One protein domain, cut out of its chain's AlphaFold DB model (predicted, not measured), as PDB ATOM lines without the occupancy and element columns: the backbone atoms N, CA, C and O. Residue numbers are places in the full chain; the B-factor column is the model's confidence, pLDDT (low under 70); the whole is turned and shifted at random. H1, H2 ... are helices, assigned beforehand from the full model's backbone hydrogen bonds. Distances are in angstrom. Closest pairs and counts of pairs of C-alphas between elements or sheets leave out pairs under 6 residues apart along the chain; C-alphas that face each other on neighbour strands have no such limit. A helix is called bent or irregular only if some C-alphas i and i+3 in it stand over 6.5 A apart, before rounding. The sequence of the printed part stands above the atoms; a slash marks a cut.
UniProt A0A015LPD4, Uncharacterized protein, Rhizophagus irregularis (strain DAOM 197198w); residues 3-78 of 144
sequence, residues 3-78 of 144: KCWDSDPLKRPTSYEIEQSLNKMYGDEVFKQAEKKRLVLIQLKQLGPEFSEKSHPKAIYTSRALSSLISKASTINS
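AT A GLANCE: This is residues 3 to 78 of the 144 residues of an uncharacterized protein of Rhizophagus irregularis (strain DAOM 197198w) (UniProt A0A015LPD4). The printed part makes a flat, wide-open horseshoe with an empty middle: a looped start, residues 3 to 14, then H1 bent at a corner into H1a and H1b, a long link, and H2 standing free on the far side. It has 76 residues with two named helices, H1 then H2, and no named strand; the class is all helix. It is extended, with a radius of gyration of the C-alphas of 19.4 A and spans of 51 by 39 by 21 A.

HOW THE PARTS SIT: H1, residues 15 to 43, was assigned as one helix by its hydrogen bonds but is bent: C-alphas 25 and 28 are 9.5 A apart. Its arms H1a, residues 15 to 25, and H1b, residues 28 to 43, are near each other and about perpendicular, at 78 degrees. H2, residues 66 to 78, is apart from both arms. In H1a, H1b and H2 every O i to N i+4 pair is within hydrogen-bond range.

IN THESE COORDINATES: H1a, 15.5 A long, begins at C-alpha 15 (3.529, 4.727, 5.447). H1b measures 22.9 A. H2, 18.4 A, ends at C-alpha 78 (29.030, -18.802, 3.460).

THE WHOLE: The C-alphas farthest apart, of Glu 29 and Ser 78, are 52.0 A apart. The H1 to H2 link is long, 22 residues. The printed part has no cut. pLDDT is under 70 at residues 49 to 52, 60 to 63 and 74 to 78.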
ATOM      1  N   LYS A   3       5.564   4.521  18.177       91.56
ATOM      2  CA  LYS A   3       5.146   3.320  17.425       91.56
ATOM      3  C   LYS A   3       6.043   2.974  16.223       91.56
ATOM      4  O   LYS A   3       6.135   1.818  15.847       91.56
ATOM      5  N   CYS A   4       6.724   3.951  15.623       94.62
ATOM      6  CA  CYS A   4       7.645   3.716  14.502       94.62
ATOM      7  C   CYS A   4       8.936   3.002  14.935       94.62
ATOM      8  O   CYS A   4       9.654   2.486  14.087       94.62
ATOM      9  N   TRP A   5       9.223   2.987  16.240       94.88
ATOM     10  CA  TRP A   5      10.411   2.373  16.836       94.88
ATOM     11  C   TRP A   5      10.106   1.007  17.457       94.88
ATOM     12  O   TRP A   5      10.872   0.531  18.292       94.88
ATOM     13  N   ASP A   6       8.989   0.376  17.086       96.56
ATOM     14  CA  ASP A   6       8.712  -0.986  17.534       96.56
ATOM     15  C   ASP A   6       9.776  -1.948  16.976       96.56
ATOM     16  O   ASP A   6      10.204  -1.840  15.817       96.56
ATOM     17  N   SER A   7      10.248  -2.861  17.825       94.75
ATOM     18  CA  SER A   7      11.233  -3.873  17.428       94.75
ATOM     19  C   SER A   7      10.636  -4.852  16.421       94.75
ATOM     20  O   SER A   7      11.348  -5.324  15.540       94.75
ATOM     21  N   ASP A   8       9.329  -5.099  16.516       94.31
ATOM     22  CA  ASP A   8       8.577  -5.915  15.575       94.31
ATOM     23  C   ASP A   8       8.139  -5.070  14.361       94.31
ATOM     24  O   ASP A   8       7.351  -4.129  14.516       94.31
ATOM     25  N   PRO A   9       8.608  -5.379  13.134       93.00
ATOM     26  CA  PRO A   9       8.231  -4.638  11.932       93.00
ATOM     27  C   PRO A   9       6.727  -4.635  11.655       93.00
ATOM     28  O   PRO A   9       6.227  -3.654  11.109       93.00
ATOM     29  N   LEU A  10       6.003  -5.688  12.050       94.31
ATOM     30  CA  LEU A  10       4.560  -5.800  11.812       94.31
ATOM     31  C   LEU A  10       3.741  -4.872  12.714       94.31
ATOM     32  O   LEU A  10       2.592  -4.567  12.406       94.31
ATOM     33  N   LYS A  11       4.326  -4.410  13.822       96.06
ATOM     34  CA  LYS A  11       3.698  -3.454  14.747       96.06
ATOM     35  C   LYS A  11       4.001  -2.003  14.401       96.06
ATOM     36  O   LYS A  11       3.420  -1.092  14.997       96.06
ATOM     37  N   ARG A  12       4.920  -1.768  13.463       97.31
ATOM     38  CA  ARG A  12       5.207  -0.417  12.987       97.31
ATOM     39  C   ARG A  12       4.029   0.075  12.148       97.31
ATOM     40  O   ARG A  12       3.452  -0.705  11.396       97.31
ATOM     41  N   PRO A  13       3.683   1.366  12.248       97.06
ATOM     42  CA  PRO A  13       2.674   1.934  11.380       97.06
ATOM     43  C   PRO A  13       3.147   1.887   9.929       97.06
ATOM     44  O   PRO A  13       4.330   2.092   9.629       97.06
ATOM     45  N   THR A  14       2.199   1.654   9.036       96.19
ATOM     46  CA  THR A  14       2.400   1.756   7.592       96.19
ATOM     47  C   THR A  14       2.713   3.199   7.190       96.19
ATOM     48  O   THR A  14       2.419   4.151   7.922       96.19
ATOM     49  N   SER A  15       3.290   3.387   6.000       93.38
ATOM     50  CA  SER A  15       3.529   4.727   5.447       93.38
ATOM     51  C   SER A  15       2.242   5.554   5.389       93.38
ATOM     52  O   SER A  15       2.251   6.723   5.766       93.38
ATOM     53  N   TYR A  16       1.133   4.917   5.013       94.88
ATOM     54  CA  TYR A  16      -0.186   5.535   4.954       94.88
ATOM     55  C   TYR A  16      -0.677   6.015   6.328       94.88
ATOM     56  O   TYR A  16      -1.124   7.147   6.478       94.88
ATOM     57  N   GLU A  17      -0.551   5.196   7.375       94.88
ATOM     58  CA  GLU A  17      -0.959   5.599   8.730       94.88
ATOM     59  C   GLU A  17      -0.115   6.757   9.279       94.88
ATOM     60  O   GLU A  17      -0.626   7.607  10.020       94.88
ATOM     61  N   ILE A  18       1.174   6.800   8.926       92.94
ATOM     62  CA  ILE A  18       2.063   7.912   9.277       92.94
ATOM     63  C   ILE A  18       1.604   9.186   8.564       92.94
ATOM     64  O   ILE A  18       1.425  10.205   9.231       92.94
ATOM     65  N   GLU A  19       1.378   9.122   7.251       88.75
ATOM     66  CA  GLU A  19       0.885  10.244   6.444       88.75
ATOM     67  C   GLU A  19      -0.421  10.805   7.015       88.75
ATOM     68  O   GLU A  19      -0.498  11.987   7.349       88.75
ATOM     69  N   GLN A  20      -1.412   9.946   7.257       89.81
ATOM     70  CA  GLN A  20      -2.699  10.358   7.821       89.81
ATOM     71  C   GLN A  20      -2.551  11.000   9.206       89.81
ATOM     72  O   GLN A  20      -3.209  11.996   9.513       89.81
ATOM     73  N   SER A  21      -1.665  10.460  10.049       90.00
ATOM     74  CA  SER A  21      -1.390  11.025  11.374       90.00
ATOM     75  C   SER A  21      -0.750  12.414  11.289       90.00
ATOM     76  O   SER A  21      -1.060  13.285  12.104       90.00
ATOM     77  N   LEU A  22       0.142  12.620  10.321       86.94
ATOM     78  CA  LEU A  22       0.811  13.895  10.081       86.94
ATOM     79  C   LEU A  22      -0.152  14.935   9.499       86.94
ATOM     80  O   LEU A  22      -0.231  16.045  10.031       86.94
ATOM     81  N   ASN A  23      -0.938  14.555   8.490       85.75
ATOM     82  CA  ASN A  23      -1.939  15.422   7.866       85.75
ATOM     83  C   ASN A  23      -2.996  15.862   8.883       85.75
ATOM     84  O   ASN A  23      -3.319  17.045   8.964       85.75
ATOM     85  N   LYS A  24      -3.464  14.951   9.747       86.50
ATOM     86  CA  LYS A  24      -4.410  15.285  10.823       86.50
ATOM     87  C   LYS A  24      -3.850  16.297  11.830       86.50
ATOM     88  O   LYS A  24      -4.612  17.064  12.408       86.50
ATOM     89  N   MET A  25      -2.549  16.254  12.095       85.12
ATOM     90  CA  MET A  25      -1.920  17.061  13.142       85.12
ATOM     91  C   MET A  25      -1.536  18.463  12.668       85.12
ATOM     92  O   MET A  25      -1.667  19.408  13.440       85.12
ATOM     93  N   TYR A  26      -1.049  18.596  11.434       79.69
ATOM     94  CA  TYR A  26      -0.471  19.850  10.942       79.69
ATOM     95  C   TYR A  26      -1.203  20.440   9.732       79.69
ATOM     96  O   TYR A  26      -1.085  21.637   9.487       79.69
ATOM     97  N   GLY A  27      -1.984  19.636   9.006       82.19
ATOM     98  CA  GLY A  27      -2.613  20.036   7.750       82.19
ATOM     99  C   GLY A  27      -1.613  20.246   6.608       82.19
ATOM    100  O   GLY A  27      -0.423  20.500   6.812       82.19
ATOM    101  N   ASP A  28      -2.111  20.165   5.377       82.25
ATOM    102  CA  ASP A  28      -1.282  20.221   4.166       82.25
ATOM    103  C   ASP A  28      -0.529  21.553   4.014       82.25
ATOM    104  O   ASP A  28       0.561  21.609   3.444       82.25
ATOM    105  N   GLU A  29      -1.095  22.644   4.535       87.75
ATOM    106  CA  GLU A  29      -0.547  23.995   4.385       87.75
ATOM    107  C   GLU A  29       0.804  24.159   5.098       87.75
ATOM    108  O   GLU A  29       1.734  24.763   4.556       87.75
ATOM    109  N   VAL A  30       0.957  23.551   6.280       88.75
ATOM    110  CA  VAL A  30       2.216  23.581   7.042       88.75
ATOM    111  C   VAL A  30       3.321  22.858   6.275       88.75
ATOM    112  O   VAL A  30       4.447  23.356   6.199       88.75
ATOM    113  N   PHE A  31       3.003  21.726   5.641       85.12
ATOM    114  CA  PHE A  31       3.954  20.997   4.802       85.12
ATOM    115  C   PHE A  31       4.357  21.797   3.568       85.12
ATOM    116  O   PHE A  31       5.549  21.900   3.279       85.12
ATOM    117  N   LYS A  32       3.402  22.436   2.882       90.06
ATOM    118  CA  LYS A  32       3.699  23.316   1.740       90.06
ATOM    119  C   LYS A  32       4.615  24.471   2.140       90.06
ATOM    120  O   LYS A  32       5.575  24.776   1.430       90.06
ATOM    121  N   GLN A  33       4.360  25.101   3.288       93.38
ATOM    122  CA  GLN A  33       5.199  26.188   3.787       93.38
ATOM    123  C   GLN A  33       6.607  25.699   4.154       93.38
ATOM    124  O   GLN A  33       7.595  26.360   3.815       93.38
ATOM    125  N   ALA A  34       6.712  24.550   4.825       92.12
ATOM    126  CA  ALA A  34       7.991  23.938   5.173       92.12
ATOM    127  C   ALA A  34       8.797  23.575   3.917       92.12
ATOM    128  O   ALA A  34       9.986  23.885   3.841       92.12
ATOM    129  N   GLU A  35       8.142  23.008   2.906       94.00
ATOM    130  CA  GLU A  35       8.769  22.643   1.638       94.00
ATOM    131  C   GLU A  35       9.250  23.877   0.865       94.00
ATOM    132  O   GLU A  35      10.387  23.913   0.392       94.00
ATOM    133  N   LYS A  36       8.450  24.951   0.833       96.62
ATOM    134  CA  LYS A  36       8.872  26.235   0.252       96.62
ATOM    135  C   LYS A  36      10.128  26.779   0.940       96.62
ATOM    136  O   LYS A  36      11.064  27.195   0.259       96.62
ATOM    137  N   LYS A  37      10.181  26.747   2.278       96.31
ATOM    138  CA  LYS A  37      11.374  27.164   3.038       96.31
ATOM    139  C   LYS A  37      12.579  26.271   2.731       96.31
ATOM    140  O   LYS A  37      13.668  26.794   2.511       96.31
ATOM    141  N   ARG A  38      12.391  24.948   2.661       95.19
ATOM    142  CA  ARG A  38      13.448  23.986   2.308       95.19
ATOM    143  C   ARG A  38      14.061  24.305   0.944       95.19
ATOM    144  O   ARG A  38      15.284  24.349   0.830       95.19
ATOM    145  N   LEU A  39      13.229  24.569  -0.065       95.19
ATOM    146  CA  LEU A  39      13.683  24.925  -1.414       95.19
ATOM    147  C   LEU A  39      14.487  26.231  -1.429       95.19
ATOM    148  O   LEU A  39      15.551  26.277  -2.046       95.19
ATOM    149  N   VAL A  40      14.031  27.258  -0.705       96.38
ATOM    150  CA  VAL A  40      14.765  28.528  -0.573       96.38
ATOM    151  C   VAL A  40      16.135  28.306   0.074       96.38
ATOM    152  O   VAL A  40      17.136  28.787  -0.446       96.38
ATOM    153  N   LEU A  41      16.220  27.529   1.158       93.69
ATOM    154  CA  LEU A  41      17.493  27.258   1.843       93.69
ATOM    155  C   LEU A  41      18.489  26.472   0.977       93.69
ATOM    156  O   LEU A  41      19.696  26.703   1.061       93.69
ATOM    157  N   ILE A  42      17.993  25.571   0.126       90.75
ATOM    158  CA  ILE A  42      18.823  24.855  -0.853       90.75
ATOM    159  C   ILE A  42      19.366  25.822  -1.905       90.75
ATOM    160  O   ILE A  42      20.560  25.798  -2.192       90.75
ATOM    161  N   GLN A  43      18.524  26.708  -2.448       91.25
ATOM    162  CA  GLN A  43      18.958  27.725  -3.414       91.25
ATOM    163  C   GLN A  43      19.982  28.691  -2.810       91.25
ATOM    164  O   GLN A  43      20.966  29.034  -3.463       91.25
ATOM    165  N   LEU A  44      19.784  29.076  -1.548       92.19
ATOM    166  CA  LEU A  44      20.722  29.896  -0.782       92.19
ATOM    167  C   LEU A  44      21.994  29.144  -0.373       92.19
ATOM    168  O   LEU A  44      22.862  29.750   0.253       92.19
ATOM    169  N   LYS A  45      22.126  27.852  -0.710       87.38
ATOM    170  CA  LYS A  45      23.281  27.021  -0.349       87.38
ATOM    171  C   LYS A  45      23.541  26.997   1.163       87.38
ATOM    172  O   LYS A  45      24.674  26.923   1.616       87.38
ATOM    173  N   GLN A  46      22.479  27.073   1.958       86.75
ATOM    174  CA  GLN A  46      22.535  26.952   3.419       86.75
ATOM    175  C   GLN A  46      22.160  25.543   3.889       86.75
ATOM    176  O   GLN A  46      22.304  25.210   5.062       86.75
ATOM    177  N   LEU A  47      21.665  24.711   2.972       83.62
ATOM    178  CA  LEU A  47      21.244  23.346   3.237       83.62
ATOM    179  C   LEU A  47      21.805  22.425   2.148       83.62
ATOM    180  O   LEU A  47      21.538  22.625   0.965       83.62
ATOM    181  N   GLY A  48      22.586  21.421   2.545       76.12
ATOM    182  CA  GLY A  48      23.186  20.442   1.637       76.12
ATOM    183  C   GLY A  48      24.544  19.931   2.132       76.12
ATOM    184  O   GLY A  48      25.155  20.563   2.994       76.12
ATOM    185  N   PRO A  49      25.033  18.798   1.601       68.69
ATOM    186  CA  PRO A  49      26.292  18.180   2.032       68.69
ATOM    187  C   PRO A  49      27.525  19.050   1.751       68.69
ATOM    188  O   PRO A  49      28.530  18.927   2.438       68.69
ATOM    189  N   GLU A  50      27.442  19.953   0.773       67.88
ATOM    190  CA  GLU A  50      28.515  20.903   0.456       67.88
ATOM    191  C   GLU A  50      28.585  22.084   1.439       67.88
ATOM    192  O   GLU A  50      29.585  22.800   1.467       67.88
ATOM    193  N   PHE A  51      27.539  22.284   2.250       65.44
ATOM    194  CA  PHE A  51      27.361  23.464   3.106       65.44
ATOM    195  C   PHE A  51      27.154  23.126   4.581       65.44
ATOM    196  O   PHE A  51      27.097  24.028   5.416       65.44
ATOM    197  N   SER A  52      27.067  21.840   4.929       66.75
ATOM    198  CA  SER A  52      27.257  21.425   6.313       66.75
ATOM    199  C   SER A  52      28.673  21.812   6.724       66.75
ATOM    200  O   SER A  52      29.628  21.467   6.025       66.75
ATOM    201  N   GLU A  53      28.804  22.531   7.839       71.19
ATOM    202  CA  GLU A  53      30.092  22.834   8.461       71.19
ATOM    203  C   GLU A  53      30.987  21.590   8.556       71.19
ATOM    204  O   GLU A  53      30.532  20.446   8.433       71.19
ATOM    205  N   LYS A  54      32.283  21.810   8.827       72.94
ATOM    206  CA  LYS A  54      33.211  20.713   9.113       72.94
ATOM    207  C   LYS A  54      32.554  19.776  10.121       72.94
ATOM    208  O   LYS A  54      32.235  20.175  11.238       72.94
ATOM    209  N   SER A  55      32.344  18.532   9.693       72.00
ATOM    210  CA  SER A  55      31.787  17.500  10.556       72.00
ATOM    211  C   SER A  55      32.591  17.440  11.849       72.00
ATOM    212  O   SER A  55      33.808  17.646  11.842       72.00
ATOM    213  N   HIS A  56      31.912  17.154  12.961       72.75
ATOM    214  CA  HIS A  56      32.577  16.994  14.249       72.75
ATOM    215  C   HIS A  56      33.772  16.036  14.076       72.75
ATOM    216  O   HIS A  56      33.596  14.986  13.464       72.75
ATOM    217  N   PRO A  57      34.973  16.326  14.604       75.00
ATOM    218  CA  PRO A  57      36.190  15.561  14.285       75.00
ATOM    219  C   PRO A  57      36.127  14.071  14.670       75.00
ATOM    220  O   PRO A  57      36.913  13.266  14.187       75.00
ATOM    221  N   LYS A  58      35.179  13.695  15.538       77.81
ATOM    222  CA  LYS A  58      34.888  12.305  15.933       77.81
ATOM    223  C   LYS A  58      33.814  11.625  15.074       77.81
ATOM    224  O   LYS A  58      33.565  10.437  15.248       77.81
ATOM    225  N   ALA A  59      33.137  12.363  14.202       74.81
ATOM    226  CA  ALA A  59      32.099  11.834  13.339       74.81
ATOM    227  C   ALA A  59      32.730  11.237  12.078       74.81
ATOM    228  O   ALA A  59      33.415  11.921  11.321       74.81
ATOM    229  N   ILE A  60      32.480   9.952  11.843       68.19
ATOM    230  CA  ILE A  60      32.968   9.237  10.664       68.19
ATOM    231  C   ILE A  60      31.799   9.115   9.684       68.19
ATOM    232  O   ILE A  60      31.104   8.105   9.654       68.19
ATOM    233  N   TYR A  61      31.576  10.167   8.894       62.72
ATOM    234  CA  TYR A  61      30.599  10.176   7.792       62.72
ATOM    235  C   TYR A  61      31.245   9.879   6.433       62.72
ATOM    236  O   TYR A  61      30.729  10.253   5.384       62.72
ATOM    237  N   THR A  62      32.393   9.205   6.423       69.19
ATOM    238  CA  THR A  62      32.972   8.717   5.172       69.19
ATOM    239  C   THR A  62      32.109   7.581   4.648       69.19
ATOM    240  O   THR A  62      31.856   6.609   5.368       69.19
ATOM    241  N   SER A  63      31.684   7.677   3.392       68.25
ATOM    242  CA  SER A  63      31.039   6.564   2.707       68.25
ATOM    243  C   SER A  63      31.938   5.325   2.791       68.25
ATOM    244  O   SER A  63      33.113   5.344   2.422       68.25
ATOM    245  N   ARG A  64      31.402   4.222   3.319       71.56
ATOM    246  CA  ARG A  64      32.034   2.908   3.168       71.56
ATOM    247  C   ARG A  64      31.641   2.354   1.806       71.56
ATOM    248  O   ARG A  64      30.473   2.420   1.432       71.56
ATOM    249  N   ALA A  65      32.599   1.778   1.086       81.56
ATOM    250  CA  ALA A  65      32.317   1.122  -0.185       81.56
ATOM    251  C   ALA A  65      31.275   0.007   0.016       81.56
ATOM    252  O   ALA A  65      31.494  -0.917   0.806       81.56
ATOM    253  N   LEU A  66      30.158   0.088  -0.715       81.81
ATOM    254  CA  LEU A  66      29.076  -0.898  -0.656       81.81
ATOM    255  C   LEU A  66      29.589  -2.309  -0.973       81.81
ATOM    256  O   LEU A  66      29.192  -3.266  -0.316       81.81
ATOM    257  N   SER A  67      30.543  -2.426  -1.901       84.44
ATOM    258  CA  SER A  67      31.221  -3.685  -2.227       84.44
ATOM    259  C   SER A  67      31.821  -4.366  -0.995       84.44
ATOM    260  O   SER A  67      31.659  -5.569  -0.832       84.44
ATOM    261  N   SER A  68      32.426  -3.615  -0.068       79.19
ATOM    262  CA  SER A  68      32.983  -4.169   1.174       79.19
ATOM    263  C   SER A  68      31.899  -4.758   2.081       79.19
ATOM    264  O   SER A  68      32.111  -5.805   2.695       79.19
ATOM    265  N   LEU A  69      30.735  -4.106   2.164       80.94
ATOM    266  CA  LEU A  69      29.593  -4.606   2.933       80.94
ATOM    267  C   LEU A  69      28.984  -5.848   2.273       80.94
ATOM    268  O   LEU A  69      28.743  -6.834   2.965       80.94
ATOM    269  N   ILE A  70      28.812  -5.829   0.948       82.19
ATOM    270  CA  ILE A  70      28.305  -6.970   0.169       82.19
ATOM    271  C   ILE A  70      29.229  -8.179   0.321       82.19
ATOM    272  O   ILE A  70      28.755  -9.280   0.600       82.19
ATOM    273  N   SER A  71      30.545  -7.989   0.189       76.31
ATOM    274  CA  SER A  71      31.523  -9.061   0.374       76.31
ATOM    275  C   SER A  71      31.432  -9.660   1.774       76.31
ATOM    276  O   SER A  71      31.324 -10.875   1.892       76.31
ATOM    277  N   LYS A  72      31.386  -8.832   2.829       76.88
ATOM    278  CA  LYS A  72      31.237  -9.306   4.215       76.88
ATOM    279  C   LYS A  72      29.936 -10.068   4.443       76.88
ATOM    280  O   LYS A  72      29.966 -11.133   5.049       76.88
ATOM    281  N   ALA A  73      28.812  -9.547   3.953       73.62
ATOM    282  CA  ALA A  73      27.515 -10.208   4.073       73.62
ATOM    283  C   ALA A  73      27.508 -11.561   3.346       73.62
ATOM    284  O   ALA A  73      27.006 -12.551   3.874       73.62
ATOM    285  N   SER A  74      28.153 -11.626   2.180       66.31
ATOM    286  CA  SER A  74      28.324 -12.870   1.427       66.31
ATOM    287  C   SER A  74      29.222 -13.865   2.171       66.31
ATOM    288  O   SER A  74      28.906 -15.047   2.221       66.31
ATOM    289  N   THR A  75      30.300 -13.403   2.817       61.31
ATOM    290  CA  THR A  75      31.152 -14.258   3.663       61.31
ATOM    291  C   THR A  75      30.386 -14.808   4.866       61.31
ATOM    292  O   THR A  75      30.549 -15.975   5.198       61.31
ATOM    293  N   ILE A  76      29.523 -14.006   5.496       59.44
ATOM    294  CA  ILE A  76      28.696 -14.441   6.634       59.44
ATOM    295  C   ILE A  76      27.694 -15.519   6.199       59.44
ATOM    296  O   ILE A  76      27.540 -16.519   6.898       59.44
ATOM    297  N   ASN A  77      27.077 -15.369   5.024       53.50
ATOM    298  CA  ASN A  77      26.183 -16.390   4.475       53.50
ATOM    299  C   ASN A  77      26.927 -17.706   4.169       53.50
ATOM    300  O   ASN A  77      26.405 -18.785   4.437       53.50
ATOM    301  N   SER A  78      28.175 -17.626   3.697       49.19
ATOM    302  CA  SER A  78      29.030 -18.802   3.460       49.19
ATOM    303  C   SER A  78      29.624 -19.412   4.740       49.19
ATOM    304  O   SER A  78      29.905 -20.607   4.773       49.19
TER     305      SER A  78